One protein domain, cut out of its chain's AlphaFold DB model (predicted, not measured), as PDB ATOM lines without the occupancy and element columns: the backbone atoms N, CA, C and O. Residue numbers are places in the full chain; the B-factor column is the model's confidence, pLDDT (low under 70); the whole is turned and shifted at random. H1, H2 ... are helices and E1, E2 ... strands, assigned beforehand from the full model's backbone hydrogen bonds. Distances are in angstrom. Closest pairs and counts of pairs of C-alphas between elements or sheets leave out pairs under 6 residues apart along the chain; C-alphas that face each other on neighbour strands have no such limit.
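Overview. This is residues 11 to 109 of the 260 residues of the protein "TIGR02687 family protein" of Roseburia sp. CAG:303 (UniProt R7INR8). What does the domain look like? It is a flat, loose frame: the chain passes from an N-terminal loop with E1 through H1 to a two-strand parallel sheet, E2 and E3, with H1 packed on E2, while the long helix H5 runs back from H4 as the second arm of a helical hairpin and reaches H3 with its last turn. H2 lies between the sheet's end and H5. How is it made up? The printed part has 99 residues with five named helices and three named strands, in the order E1 H1 E2 H2 H3 E3 H4 H5, and its class is mostly helix. How large is it? It is loose, with a radius of gyration of the C-alphas of 16.0 A, and spans 47 by 42 by 14 A.

Along the chain. Where does the first half run? E1 is residues 18 to 20, from C-alpha 18 at (22.471, -28.306, 82.535). H1 is residues 28 to 38, 15.8 A long; E2 is residues 42 to 46, 13.9 A; H2 is residues 47 to 52. And the second half? H3 is residues 55 to 62, E3 residues 67 to 71, 13.1 A long, and H4 residues 74 to 81. H5, residues 83 to 107, is 35.5 A long and ends at C-alpha 107 at (41.212, -21.290, 113.700).

Arrangement. How do the strands pair? E2 and E3 are parallel at 19 degrees, with N 45 and O 69 at 2.8 A and N 71 and O 45 at 2.9 A, within hydrogen-bond range. E2, H2, H3 and E3 form a strand-helix-strand unit, two parallel neighbour strands with helices between, with a right-handed crossover. What is by the sheet? The closest C-alphas of H1 and E2, those of Gln 32 and Cys 44, are 5.3 A apart. How does H5 stand? H4 and H5 are a helical hairpin and touch, Ile 75 and Ala 89 having the closest C-alphas at 5.4 A, at a shallow tilt of 22 degrees, opposite ways; H5 does so with residues 85 to 93 alone. H5 touches H3 with residues 104 to 107 alone, about perpendicular at 78 degrees, the closest C-alphas being those of Gly 55 and Ser 107 at 6.2 A. Are the helices' backbones complete? O i to N i+4 pairs within hydrogen-bond range are 5 of 7 in H1, 1 of 2 in H2, 2 of 4 in H3, 3 of 4 in H4 and 19 of 21 in H5.

Size, cuts and confidence. Which C-alphas are farthest apart? Those of Asp 14 and Thr 106, 47.5 A. Are there cuts or long links? The printed part has no cut and no long link; E1 to H1 is short, the others tight. Is confidence low anywhere? The mean pLDDT of the printed part is 92.6, and no printed residue is under 70.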
ATOM      1  N   GLU A  11      19.367 -23.421  82.321       87.19
ATOM      2  CA  GLU A  11      18.914 -23.972  81.050       87.19
ATOM      3  C   GLU A  11      19.313 -25.442  80.934       87.19
ATOM      4  O   GLU A  11      20.431 -25.832  81.268       87.19
ATOM      5  N   LEU A  12      18.383 -26.256  80.429       85.88
ATOM      6  CA  LEU A  12      18.678 -27.586  79.918       85.88
ATOM      7  C   LEU A  12      18.773 -27.489  78.395       85.88
ATOM      8  O   LEU A  12      17.765 -27.300  77.714       85.88
ATOM      9  N   THR A  13      19.991 -27.595  77.884       87.69
ATOM     10  CA  THR A  13      20.301 -27.498  76.450       87.69
ATOM     11  C   THR A  13      19.775 -28.701  75.658       87.69
ATOM     12  O   THR A  13      19.447 -29.753  76.212       87.69
ATOM     13  N   ASP A  14      19.720 -28.562  74.331       84.44
ATOM     14  CA  ASP A  14      19.242 -29.601  73.408       84.44
ATOM     15  C   ASP A  14      20.068 -30.900  73.431       84.44
ATOM     16  O   ASP A  14      19.554 -31.953  73.049       84.44
ATOM     17  N   ASP A  15      21.328 -30.834  73.868       86.75
ATOM     18  CA  ASP A  15      22.202 -31.986  74.111       86.75
ATOM     19  C   ASP A  15      22.196 -32.436  75.585       86.75
ATOM     20  O   ASP A  15      23.089 -33.162  76.027       86.75
ATOM     21  N   PHE A  16      21.160 -32.040  76.330       86.50
ATOM     22  CA  PHE A  16      20.874 -32.423  77.714       86.50
ATOM     23  C   PHE A  16      21.928 -31.985  78.735       86.50
ATOM     24  O   PHE A  16      22.099 -32.628  79.774       86.50
ATOM     25  N   ARG A  17      22.633 -30.883  78.471       89.12
ATOM     26  CA  ARG A  17      23.522 -30.261  79.458       89.12
ATOM     27  C   ARG A  17      22.779 -29.215  80.264       89.12
ATOM     28  O   ARG A  17      22.142 -28.329  79.695       89.12
ATOM     29  N   GLU A  18      22.925 -29.307  81.576       89.56
ATOM     30  CA  GLU A  18      22.471 -28.306  82.535       89.56
ATOM     31  C   GLU A  18      23.502 -27.175  82.587       89.56
ATOM     32  O   GLU A  18      24.654 -27.391  82.966       89.56
ATOM     33  N   VAL A  19      23.121 -25.975  82.156       92.50
ATOM     34  CA  VAL A  19      24.005 -24.808  82.130       92.50
ATOM     35  C   VAL A  19      23.468 -23.700  83.026       92.50
ATOM     36  O   VAL A  19      22.264 -23.458  83.112       92.50
ATOM     37  N   VAL A  20      24.394 -23.012  83.687       93.88
ATOM     38  CA  VAL A  20      24.137 -21.873  84.564       93.88
ATOM     39  C   VAL A  20      24.684 -20.615  83.906       93.88
ATOM     40  O   VAL A  20      25.885 -20.515  83.654       93.88
ATOM     41  N   ASP A  21      23.802 -19.681  83.551       92.50
ATOM     42  CA  ASP A  21      24.147 -18.491  82.758       92.50
ATOM     43  C   ASP A  21      25.010 -18.813  81.521       92.50
ATOM     44  O   ASP A  21      26.026 -18.169  81.244       92.50
ATOM     45  N   GLY A  22      24.632 -19.875  80.802       91.44
ATOM     46  CA  GLY A  22      25.330 -20.360  79.608       91.44
ATOM     47  C   GLY A  22      26.661 -21.080  79.873       91.44
ATOM     48  O   GLY A  22      27.335 -21.478  78.922       91.44
ATOM     49  N   LYS A  23      27.064 -21.272  81.135       92.19
ATOM     50  CA  LYS A  23      28.279 -22.006  81.518       92.19
ATOM     51  C   LYS A  23      27.936 -23.420  81.982       92.19
ATOM     52  O   LYS A  23      27.069 -23.620  82.827       92.19
ATOM     53  N   TYR A  24      28.670 -24.406  81.474       93.19
ATOM     54  CA  TYR A  24      28.540 -25.803  81.890       93.19
ATOM     55  C   TYR A  24      29.434 -26.083  83.109       93.19
ATOM     56  O   TYR A  24      30.637 -26.299  82.966       93.19
ATOM     57  N   ALA A  25      28.868 -26.005  84.318       93.38
ATOM     58  CA  ALA A  25      29.613 -25.951  85.582       93.38
ATOM     59  C   ALA A  25      29.714 -27.304  86.313       93.38
ATOM     60  O   ALA A  25      29.335 -27.442  87.480       93.38
ATOM     61  N   ILE A  26      30.281 -28.295  85.626       90.62
ATOM     62  CA  ILE A  26      30.325 -29.688  86.098       90.62
ATOM     63  C   ILE A  26      31.425 -29.995  87.115       90.62
ATOM     64  O   ILE A  26      31.319 -30.966  87.864       90.62
ATOM     65  N   ASP A  27      32.476 -29.182  87.156       93.62
ATOM     66  CA  ASP A  27      33.626 -29.380  88.032       93.62
ATOM     67  C   ASP A  27      33.848 -28.179  88.959       93.62
ATOM     68  O   ASP A  27      33.250 -27.112  88.807       93.62
ATOM     69  N   LEU A  28      34.708 -28.358  89.963       94.25
ATOM     70  CA  LEU A  28      34.976 -27.334  90.973       94.25
ATOM     71  C   LEU A  28      35.511 -26.027  90.359       94.25
ATOM     72  O   LEU A  28      35.159 -24.945  90.829       94.25
ATOM     73  N   ALA A  29      36.330 -26.114  89.305       95.88
ATOM     74  CA  ALA A  29      36.939 -24.953  88.663       95.88
ATOM     75  C   ALA A  29      35.901 -24.148  87.871       95.88
ATOM     76  O   ALA A  29      35.833 -22.925  87.997       95.88
ATOM     77  N   ALA A  30      35.043 -24.829  87.111       95.44
ATOM     78  CA  ALA A  30      33.941 -24.222  86.386       95.44
ATOM     79  C   ALA A  30      32.921 -23.593  87.351       95.44
ATOM     80  O   ALA A  30      32.483 -22.465  87.125       95.44
ATOM     81  N   ARG A  31      32.612 -24.258  88.474       96.25
ATOM     82  CA  ARG A  31      31.761 -23.704  89.544       96.25
ATOM     83  C   ARG A  31      32.361 -22.442  90.153       96.25
ATOM     84  O   ARG A  31      31.660 -21.444  90.295       96.25
ATOM     85  N   GLN A  32      33.662 -22.450  90.449       96.88
ATOM     86  CA  GLN A  32      34.357 -21.260  90.938       96.88
ATOM     87  C   GLN A  32      34.314 -20.122  89.912       96.88
ATOM     88  O   GLN A  32      34.056 -18.985  90.285       96.88
ATOM     89  N   ALA A  33      34.492 -20.410  88.621       96.75
ATOM     90  CA  ALA A  33      34.417 -19.402  87.563       96.75
ATOM     91  C   ALA A  33      33.006 -18.802  87.382       96.75
ATOM     92  O   ALA A  33      32.862 -17.676  86.893       96.75
ATOM     93  N   VAL A  34      31.947 -19.537  87.739       96.88
ATOM     94  CA  VAL A  34      30.583 -18.992  87.831       96.88
ATOM     95  C   VAL A  34      30.464 -18.100  89.063       96.88
ATOM     96  O   VAL A  34      30.096 -16.934  88.927       96.88
ATOM     97  N   LEU A  35      30.855 -18.596  90.240       97.06
ATOM     98  CA  LEU A  35      30.793 -17.842  91.495       97.06
ATOM     99  C   LEU A  35      31.569 -16.514  91.405       97.06
ATOM    100  O   LEU A  35      31.023 -15.458  91.714       97.06
ATOM    101  N   GLN A  36      32.780 -16.547  90.844       97.25
ATOM    102  CA  GLN A  36      33.647 -15.382  90.643       97.25
ATOM    103  C   GLN A  36      33.101 -14.361  89.642       97.25
ATOM    104  O   GLN A  36      33.498 -13.198  89.674       97.25
ATOM    105  N   SER A  37      32.173 -14.760  88.764       96.88
ATOM    106  CA  SER A  37      31.499 -13.804  87.877       96.88
ATOM    107  C   SER A  37      30.424 -12.967  88.573       96.88
ATOM    108  O   SER A  37      30.048 -11.923  88.045       96.88
ATOM    109  N   TYR A  38      29.978 -13.389  89.758       97.44
ATOM    110  CA  TYR A  38      29.063 -12.636  90.618       97.44
ATOM    111  C   TYR A  38      29.785 -11.970  91.787       97.44
ATOM    112  O   TYR A  38      29.455 -10.841  92.137       97.44
ATOM    113  N   GLU A  39      30.776 -12.652  92.357       97.56
ATOM    114  CA  GLU A  39      31.564 -12.180  93.489       97.56
ATOM    115  C   GLU A  39      33.049 -12.487  93.245       97.56
ATOM    116  O   GLU A  39      33.472 -13.622  93.465       97.56
ATOM    117  N   PRO A  40      33.859 -11.528  92.754       97.56
ATOM    118  CA  PRO A  40      35.256 -11.779  92.387       97.56
ATOM    119  C   PRO A  40      36.124 -12.311  93.535       97.56
ATOM    120  O   PRO A  40      37.023 -13.117  93.297       97.56
ATOM    121  N   GLU A  41      35.839 -11.901  94.774       97.56
ATOM    122  CA  GLU A  41      36.523 -12.369  95.985       97.56
ATOM    123  C   GLU A  41      35.874 -13.659  96.507       97.56
ATOM    124  O   GLU A  41      35.414 -13.740  97.645       97.56
ATOM    125  N   SER A  42      35.796 -14.682  95.658       97.81
ATOM    126  CA  SER A  42      35.173 -15.954  96.016       97.81
ATOM    127  C   SER A  42      35.983 -17.182  95.640       97.81
ATOM    128  O   SER A  42      36.800 -17.182  94.709       97.81
ATOM    129  N   LYS A  43      35.713 -18.272  96.364       96.62
ATOM    130  CA  LYS A  43      36.419 -19.542  96.201       96.62
ATOM    131  C   LYS A  43      35.502 -20.744  96.397       96.62
ATOM    132  O   LYS A  43      34.664 -20.746  97.295       96.62
ATOM    133  N   CYS A  44      35.720 -21.792  95.608       96.94
ATOM    134  CA  CYS A  44      35.099 -23.100  95.815       96.94
ATOM    135  C   CYS A  44      36.148 -24.089  96.330       96.94
ATOM    136  O   CYS A  44      37.267 -24.130  95.819       96.94
ATOM    137  N   VAL A  45      35.798 -24.895  97.331       95.75
ATOM    138  CA  VAL A  45      36.705 -25.882  97.928       95.75
ATOM    139  C   VAL A  45      35.952 -27.173  98.233       95.75
ATOM    140  O   VAL A  45      34.780 -27.140  98.599       95.75
ATOM    141  N   GLN A  46      36.626 -28.313  98.103       95.56
ATOM    142  CA  GLN A  46      36.091 -29.590  98.561       95.56
ATOM    143  C   GLN A  46      36.277 -29.757 100.070       95.56
ATOM    144  O   GLN A  46      37.303 -29.376 100.644       95.56
ATOM    145  N   PHE A  47      35.287 -30.356 100.729       95.56
ATOM    146  CA  PHE A  47      35.334 -30.646 102.160       95.56
ATOM    147  C   PHE A  47      36.559 -31.488 102.536       95.56
ATOM    148  O   PHE A  47      37.225 -31.212 103.538       95.56
ATOM    149  N   ASP A  48      36.883 -32.489 101.717       92.56
ATOM    150  CA  ASP A  48      37.990 -33.408 101.970       92.56
ATOM    151  C   ASP A  48      39.360 -32.731 101.936       92.56
ATOM    152  O   ASP A  48      40.242 -33.090 102.720       92.56
ATOM    153  N   ASP A  49      39.517 -31.691 101.121       92.19
ATOM    154  CA  ASP A  49      40.727 -30.877 101.126       92.19
ATOM    155  C   ASP A  49      40.781 -30.041 102.415       92.19
ATOM    156  O   ASP A  49      41.781 -30.040 103.136       92.19
ATOM    157  N   MET A  50      39.659 -29.416 102.788       90.44
ATOM    158  CA  MET A  50      39.534 -28.542 103.964       90.44
ATOM    159  C   MET A  50      39.728 -29.253 105.305       90.44
ATOM    160  O   MET A  50      40.289 -28.680 106.255       90.44
ATOM    161  N   LYS A  51      39.260 -30.499 105.433       88.06
ATOM    162  CA  LYS A  51      39.332 -31.231 106.706       88.06
ATOM    163  C   LYS A  51      40.780 -31.472 107.141       88.06
ATOM    164  O   LYS A  51      41.049 -31.501 108.345       88.06
ATOM    165  N   SER A  52      41.713 -31.547 106.188       88.62
ATOM    166  CA  SER A  52      43.137 -31.793 106.437       88.62
ATOM    167  C   SER A  52      43.935 -30.542 106.848       88.62
ATOM    168  O   SER A  52      44.849 -30.654 107.666       88.62
ATOM    169  N   LEU A  53      43.538 -29.352 106.377       92.12
ATOM    170  CA  LEU A  53      44.275 -28.091 106.567       92.12
ATOM    171  C   LEU A  53      44.343 -27.643 108.030       92.12
ATOM    172  O   LEU A  53      43.386 -27.822 108.787       92.12
ATOM    173  N   LYS A  54      45.439 -27.009 108.455       89.06
ATOM    174  CA  LYS A  54      45.596 -26.528 109.842       89.06
ATOM    175  C   LYS A  54      46.186 -25.124 109.896       89.06
ATOM    176  O   LYS A  54      46.905 -24.696 109.003       89.06
ATOM    177  N   GLY A  55      45.912 -24.413 110.992       88.00
ATOM    178  CA  GLY A  55      46.579 -23.149 111.312       88.00
ATOM    179  C   GLY A  55      46.494 -22.118 110.185       88.00
ATOM    180  O   GLY A  55      45.404 -21.651 109.866       88.00
ATOM    181  N   GLN A  56      47.650 -21.747 109.626       90.31
ATOM    182  CA  GLN A  56      47.736 -20.729 108.580       90.31
ATOM    183  C   GLN A  56      47.134 -21.199 107.254       90.31
ATOM    184  O   GLN A  56      46.373 -20.446 106.664       90.31
ATOM    185  N   GLU A  57      47.350 -22.455 106.858       92.31
ATOM    186  CA  GLU A  57      46.827 -22.993 105.593       92.31
ATOM    187  C   GLU A  57      45.298 -22.908 105.534       92.31
ATOM    188  O   GLU A  57      44.716 -22.593 104.500       92.31
ATOM    189  N   LEU A  58      44.634 -23.137 106.674       93.12
ATOM    190  CA  LEU A  58      43.187 -22.979 106.780       93.12
ATOM    191  C   LEU A  58      42.767 -21.508 106.657       93.12
ATOM    192  O   LEU A  58      41.767 -21.221 106.009       93.12
ATOM    193  N   ARG A  59      43.507 -20.575 107.269       92.00
ATOM    194  CA  ARG A  59      43.223 -19.131 107.163       92.00
ATOM    195  C   ARG A  59      43.428 -18.609 105.746       92.00
ATOM    196  O   ARG A  59      42.670 -17.749 105.304       92.00
ATOM    197  N   ASP A  60      44.403 -19.148 105.025       93.25
ATOM    198  CA  ASP A  60      44.709 -18.746 103.652       93.25
ATOM    199  C   ASP A  60      43.552 -19.066 102.692       93.25
ATOM    200  O   ASP A  60      43.362 -18.362 101.705       93.25
ATOM    201  N   VAL A  61      42.716 -20.065 103.003       94.25
ATOM    202  CA  VAL A  61      41.496 -20.353 102.228       94.25
ATOM    203  C   VAL A  61      40.495 -19.199 102.267       94.25
ATOM    204  O   VAL A  61      39.844 -18.940 101.260       94.25
ATOM    205  N   PHE A  62      40.384 -18.513 103.405       93.75
ATOM    206  CA  PHE A  62      39.421 -17.427 103.619       93.75
ATOM    207  C   PHE A  62      40.031 -16.037 103.403       93.75
ATOM    208  O   PHE A  62      39.319 -15.036 103.376       93.75
ATOM    209  N   THR A  63      41.354 -15.946 103.267       92.38
ATOM    210  CA  THR A  63      42.044 -14.665 103.106       92.38
ATOM    211  C   THR A  63      41.671 -14.029 101.768       92.38
ATOM    212  O   THR A  63      41.762 -14.668 100.720       92.38
ATOM    213  N   ALA A  64      41.255 -12.759 101.817       92.88
ATOM    214  CA  ALA A  64      40.754 -12.010 100.662       92.88
ATOM    215  C   ALA A  64      39.578 -12.699  99.936       92.88
ATOM    216  O   ALA A  64      39.435 -12.548  98.726       92.88
ATOM    217  N   GLN A  65      38.770 -13.482 100.663       95.56
ATOM    218  CA  GLN A  65      37.522 -14.055 100.160       95.56
ATOM    219  C   GLN A  65      36.342 -13.486 100.952       95.56
ATOM    220  O   GLN A  65      36.301 -13.587 102.180       95.56
ATOM    221  N   SER A  66      35.369 -12.915 100.255       95.56
ATOM    222  CA  SER A  66      34.084 -12.493 100.808       95.56
ATOM    223  C   SER A  66      33.121 -13.679 100.955       95.56
ATOM    224  O   SER A  66      32.318 -13.711 101.892       95.56
ATOM    225  N   VAL A  67      33.234 -14.692 100.083       96.31
ATOM    226  CA  VAL A  67      32.425 -15.918 100.123       96.31
ATOM    227  C   VAL A  67      33.241 -17.159  99.750       96.31
ATOM    228  O   VAL A  67      33.994 -17.177  98.779       96.31
ATOM    229  N   VAL A  68      33.072 -18.235 100.519       96.81
ATOM    230  CA  VAL A  68      33.709 -19.531 100.249       96.81
ATOM    231  C   VAL A  68      32.639 -20.613 100.213       96.81
ATOM    232  O   VAL A  68      31.930 -20.819 101.196       96.81
ATOM    233  N   TYR A  69      32.523 -21.301  99.079       97.00
ATOM    234  CA  TYR A  69      31.642 -22.455  98.909       97.00
ATOM    235  C   TYR A  69      32.416 -23.723  99.253       97.00
ATOM    236  O   TYR A  69      33.477 -23.982  98.681       97.00
ATOM    237  N   VAL A  70      31.883 -24.514 100.183       96.06
ATOM    238  CA  VAL A  70      32.458 -25.804 100.579       96.06
ATOM    239  C   VAL A  70      31.511 -26.914 100.137       96.06
ATOM    240  O   VAL A  70      30.364 -26.945 100.576       96.06
ATOM    241  N   TYR A  71      31.990 -27.807  99.275       95.44
ATOM    242  CA  TYR A  71      31.223 -28.940  98.748       95.44
ATOM    243  C   TYR A  71      31.459 -30.193  99.597       95.44
ATOM    244  O   TYR A  71      32.592 -30.459  99.996       95.44
ATOM    245  N   HIS A  72      30.395 -30.934  99.910       95.25
ATOM    246  CA  HIS A  72      30.423 -32.136 100.752       95.25
ATOM    247  C   HIS A  72      29.592 -33.235 100.090       95.25
ATOM    248  O   HIS A  72      28.375 -33.106  99.990       95.25
ATOM    249  N   ASP A  73      30.254 -34.309  99.656       92.44
ATOM    250  CA  ASP A  73      29.647 -35.327  98.783       92.44
ATOM    251  C   ASP A  73      29.393 -36.669  99.506       92.44
ATOM    252  O   ASP A  73      29.058 -37.670  98.878       92.44
ATOM    253  N   GLN A  74      29.554 -36.739 100.837       92.06
ATOM    254  CA  GLN A  74      29.483 -38.005 101.593       92.06
ATOM    255  C   GLN A  74      28.134 -38.720 101.441       92.06
ATOM    256  O   GLN A  74      28.114 -39.940 101.308       92.06
ATOM    257  N   ILE A  75      27.019 -37.983 101.509       92.19
ATOM    258  CA  ILE A  75      25.674 -38.576 101.446       92.19
ATOM    259  C   ILE A  75      25.405 -39.112 100.040       92.19
ATOM    260  O   ILE A  75      24.930 -40.236  99.900       92.19
ATOM    261  N   ASP A  76      25.735 -38.324  99.015       88.50
ATOM    262  CA  ASP A  76      25.482 -38.676  97.618       88.50
ATOM    263  C   ASP A  76      26.349 -39.866  97.183       88.50
ATOM    264  O   ASP A  76      25.821 -40.892  96.752       88.50
ATOM    265  N   ASN A  77      27.660 -39.812  97.456       90.19
ATOM    266  CA  ASN A  77      28.587 -40.912  97.171       90.19
ATOM    267  C   ASN A  77      28.170 -42.218  97.864       90.19
ATOM    268  O   ASN A  77      28.239 -43.290  97.262       90.19
ATOM    269  N   THR A  78      27.727 -42.163  99.128       90.56
ATOM    270  CA  THR A  78      27.213 -43.362  99.807       90.56
ATOM    271  C   THR A  78      25.898 -43.830  99.181       90.56
ATOM    272  O   THR A  78      25.738 -45.024  98.949       90.56
ATOM    273  N   GLY A  79      24.984 -42.922  98.839       85.44
ATOM    274  CA  GLY A  79      23.707 -43.262  98.207       85.44
ATOM    275  C   GLY A  79      23.826 -43.923  96.834       85.44
ATOM    276  O   GLY A  79      22.951 -44.707  96.467       85.44
ATOM    277  N   GLU A  80      24.898 -43.667  96.084       81.94
ATOM    278  CA  GLU A  80      25.125 -44.315  94.788       81.94
ATOM    279  C   GLU A  80      25.665 -45.749  94.891       81.94
ATOM    280  O   GLU A  80      25.404 -46.565  93.994       81.94
ATOM    281  N   HIS A  81      26.414 -46.054  95.954       83.81
ATOM    282  CA  HIS A  81      27.175 -47.301  96.096       83.81
ATOM    283  C   HIS A  81      26.626 -48.249  97.170       83.81
ATOM    284  O   HIS A  81      26.651 -49.465  96.979       83.81
ATOM    285  N   GLU A  82      26.114 -47.709  98.277       85.19
ATOM    286  CA  GLU A  82      25.690 -48.443  99.472       85.19
ATOM    287  C   GLU A  82      24.383 -47.848 100.029       85.19
ATOM    288  O   GLU A  82      24.362 -47.176 101.059       85.19
ATOM    289  N   GLU A  83      23.265 -48.105  99.339       80.62
ATOM    290  CA  GLU A  83      21.944 -47.524  99.654       80.62
ATOM    291  C   GLU A  83      21.498 -47.739 101.118       80.62
ATOM    292  O   GLU A  83      20.880 -46.855 101.715       80.62
ATOM    293  N   ASP A  84      21.843 -48.880 101.727       86.81
ATOM    294  CA  ASP A  84      21.478 -49.200 103.114       86.81
ATOM    295  C   ASP A  84      22.266 -48.369 104.151       86.81
ATOM    296  O   ASP A  84      21.802 -48.182 105.277       86.81
ATOM    297  N   ALA A  85      23.429 -47.825 103.774       89.75
ATOM    298  CA  ALA A  85      24.311 -47.051 104.651       89.75
ATOM    299  C   ALA A  85      24.014 -45.538 104.638       89.75
ATOM    300  O   ALA A  85      24.656 -44.767 105.353       89.75
ATOM    301  N   VAL A  86      23.028 -45.077 103.857       90.56
ATOM    302  CA  VAL A  86      22.740 -43.640 103.682       90.56
ATOM    303  C   VAL A  86      22.337 -42.961 104.995       90.56
ATOM    304  O   VAL A  86      22.687 -41.805 105.222       90.56
ATOM    305  N   PHE A  87      21.653 -43.666 105.899       91.88
ATOM    306  CA  PHE A  87      21.295 -43.111 107.209       91.88
ATOM    307  C   PHE A  87      22.527 -42.844 108.082       91.88
ATOM    308  O   PHE A  87      22.629 -41.776 108.685       91.88
ATOM    309  N   GLU A  88      23.482 -43.775 108.097       95.06
ATOM    310  CA  GLU A  88      24.760 -43.602 108.796       95.06
ATOM    311  C   GLU A  88      25.596 -42.497 108.134       95.06
ATOM    312  O   GLU A  88      26.213 -41.680 108.820       95.06
ATOM    313  N   ALA A  89      25.566 -42.404 106.800       94.94
ATOM    314  CA  ALA A  89      26.222 -41.331 106.061       94.94
ATOM    315  C   ALA A  89      25.640 -39.948 106.383       94.94
ATOM    316  O   ALA A  89      26.403 -38.990 106.485       94.94
ATOM    317  N   CYS A  90      24.325 -39.834 106.594       95.25
ATOM    318  CA  CYS A  90      23.691 -38.595 107.050       95.25
ATOM    319  C   CYS A  90      24.198 -38.172 108.429       95.25
ATOM    320  O   CYS A  90      24.585 -37.018 108.606       95.25
ATOM    321  N   GLU A  91      24.215 -39.094 109.395       96.19
ATOM    322  CA  GLU A  91      24.722 -38.809 110.741       96.19
ATOM    323  C   GLU A  91      26.190 -38.374 110.680       96.19
ATOM    324  O   GLU A  91      26.553 -37.319 111.201       96.19
ATOM    325  N   LYS A  92      27.011 -39.118 109.932       96.25
ATOM    326  CA  LYS A  92      28.418 -38.793 109.700       96.25
ATOM    327  C   LYS A  92      28.601 -37.421 109.045       96.25
ATOM    328  O   LYS A  92      29.465 -36.666 109.485       96.25
ATOM    329  N   ALA A  93      27.804 -37.083 108.031       96.31
ATOM    330  CA  ALA A  93      27.881 -35.801 107.335       96.31
ATOM    331  C   ALA A  93      27.550 -34.625 108.263       96.31
ATOM    332  O   ALA A  93      28.280 -33.634 108.284       96.31
ATOM    333  N   VAL A  94      26.499 -34.747 109.081       96.75
ATOM    334  CA  VAL A  94      26.147 -33.736 110.093       96.75
ATOM    335  C   VAL A  94      27.302 -33.534 111.074       96.75
ATOM    336  O   VAL A  94      27.708 -32.398 111.333       96.75
ATOM    337  N   ASP A  95      27.874 -34.629 111.569       97.56
ATOM    338  CA  ASP A  95      29.005 -34.618 112.493       97.56
ATOM    339  C   ASP A  95      30.258 -33.962 111.886       97.56
ATOM    340  O   ASP A  95      30.955 -33.176 112.534       97.56
ATOM    341  N   GLU A  96      30.555 -34.282 110.629       96.75
ATOM    342  CA  GLU A  96      31.666 -33.735 109.855       96.75
ATOM    343  C   GLU A  96      31.521 -32.229 109.610       96.75
ATOM    344  O   GLU A  96      32.466 -31.469 109.851       96.75
ATOM    345  N   ILE A  97      30.331 -31.785 109.196       96.69
ATOM    346  CA  ILE A  97      30.015 -30.370 108.980       96.69
ATOM    347  C   ILE A  97      30.116 -29.602 110.302       96.69
ATOM    348  O   ILE A  97      30.761 -28.553 110.352       96.69
ATOM    349  N   ALA A  98      29.558 -30.135 111.394       96.94
ATOM    350  CA  ALA A  98      29.627 -29.508 112.713       96.94
ATOM    351  C   ALA A  98      31.080 -29.333 113.193       96.94
ATOM    352  O   ALA A  98      31.475 -28.242 113.624       96.94
ATOM    353  N   LYS A  99      31.911 -30.376 113.058       95.94
ATOM    354  CA  LYS A  99      33.344 -30.328 113.398       95.94
ATOM    355  C   LYS A  99      34.101 -29.328 112.526       95.94
ATOM    356  O   LYS A  99      34.951 -28.593 113.037       95.94
ATOM    357  N   LEU A 100      33.795 -29.256 111.229       95.38
ATOM    358  CA  LEU A 100      34.420 -28.288 110.330       95.38
ATOM    359  C   LEU A 100      34.035 -26.847 110.692       95.38
ATOM    360  O   LEU A 100      34.922 -26.002 110.790       95.38
ATOM    361  N   ILE A 101      32.759 -26.567 110.965       95.62
ATOM    362  CA  ILE A 101      32.294 -25.243 111.409       95.62
ATOM    363  C   ILE A 101      33.010 -24.822 112.695       95.62
ATOM    364  O   ILE A 101      33.516 -23.699 112.783       95.62
ATOM    365  N   GLN A 102      33.124 -25.722 113.677       94.75
ATOM    366  CA  GLN A 102      33.840 -25.445 114.925       94.75
ATOM    367  C   GLN A 102      35.324 -25.132 114.670       94.75
ATOM    368  O   GLN A 102      35.872 -24.170 115.221       94.75
ATOM    369  N   LYS A 103      35.974 -25.910 113.797       92.88
ATOM    370  CA  LYS A 103      37.371 -25.714 113.392       92.88
ATOM    371  C   LYS A 103      37.579 -24.368 112.691       92.88
ATOM    372  O   LYS A 103      38.510 -23.644 113.050       92.88
ATOM    373  N   ILE A 104      36.712 -24.007 111.743       93.75
ATOM    374  CA  ILE A 104      36.764 -22.726 111.019       93.75
ATOM    375  C   ILE A 104      36.528 -21.558 111.983       93.75
ATOM    376  O   ILE A 104      37.287 -20.592 111.965       93.75
ATOM    377  N   SER A 105      35.552 -21.671 112.881       93.00
ATOM    378  CA  SER A 105      35.264 -20.631 113.879       93.00
ATOM    379  C   SER A 105      36.453 -20.382 114.811       93.00
ATOM    380  O   SER A 105      36.761 -19.243 115.150       93.00
ATOM    381  N   THR A 106      37.149 -21.449 115.209       90.50
ATOM    382  CA  THR A 106      38.255 -21.362 116.173       90.50
ATOM    383  C   THR A 106      39.571 -20.932 115.520       90.50
ATOM    384  O   THR A 106      40.314 -20.141 116.089       90.50
ATOM    385  N   SER A 107      39.892 -21.466 114.336       86.81
ATOM    386  CA  SER A 107      41.212 -21.290 113.700       86.81
ATOM    387  C   SER A 107      41.204 -20.373 112.472       86.81
ATOM    388  O   SER A 107      42.247 -19.809 112.136       86.81
ATOM    389  N   GLY A 108      40.054 -20.252 111.804       81.88
ATOM    390  CA  GLY A 108      39.838 -19.491 110.569       81.88
ATOM    391  C   GLY A 108      39.170 -18.124 110.765       81.88
ATOM    392  O   GLY A 108      39.002 -17.405 109.787       81.88
ATOM    393  N   ASN A 109      38.792 -17.760 111.999       83.12
ATOM    394  CA  ASN A 109      38.194 -16.462 112.358       83.12
ATOM    395  C   ASN A 109      36.962 -16.075 111.505       83.12
ATOM    396  O   ASN A 109      36.728 -14.904 111.218       83.12
TER     397      ASN A 109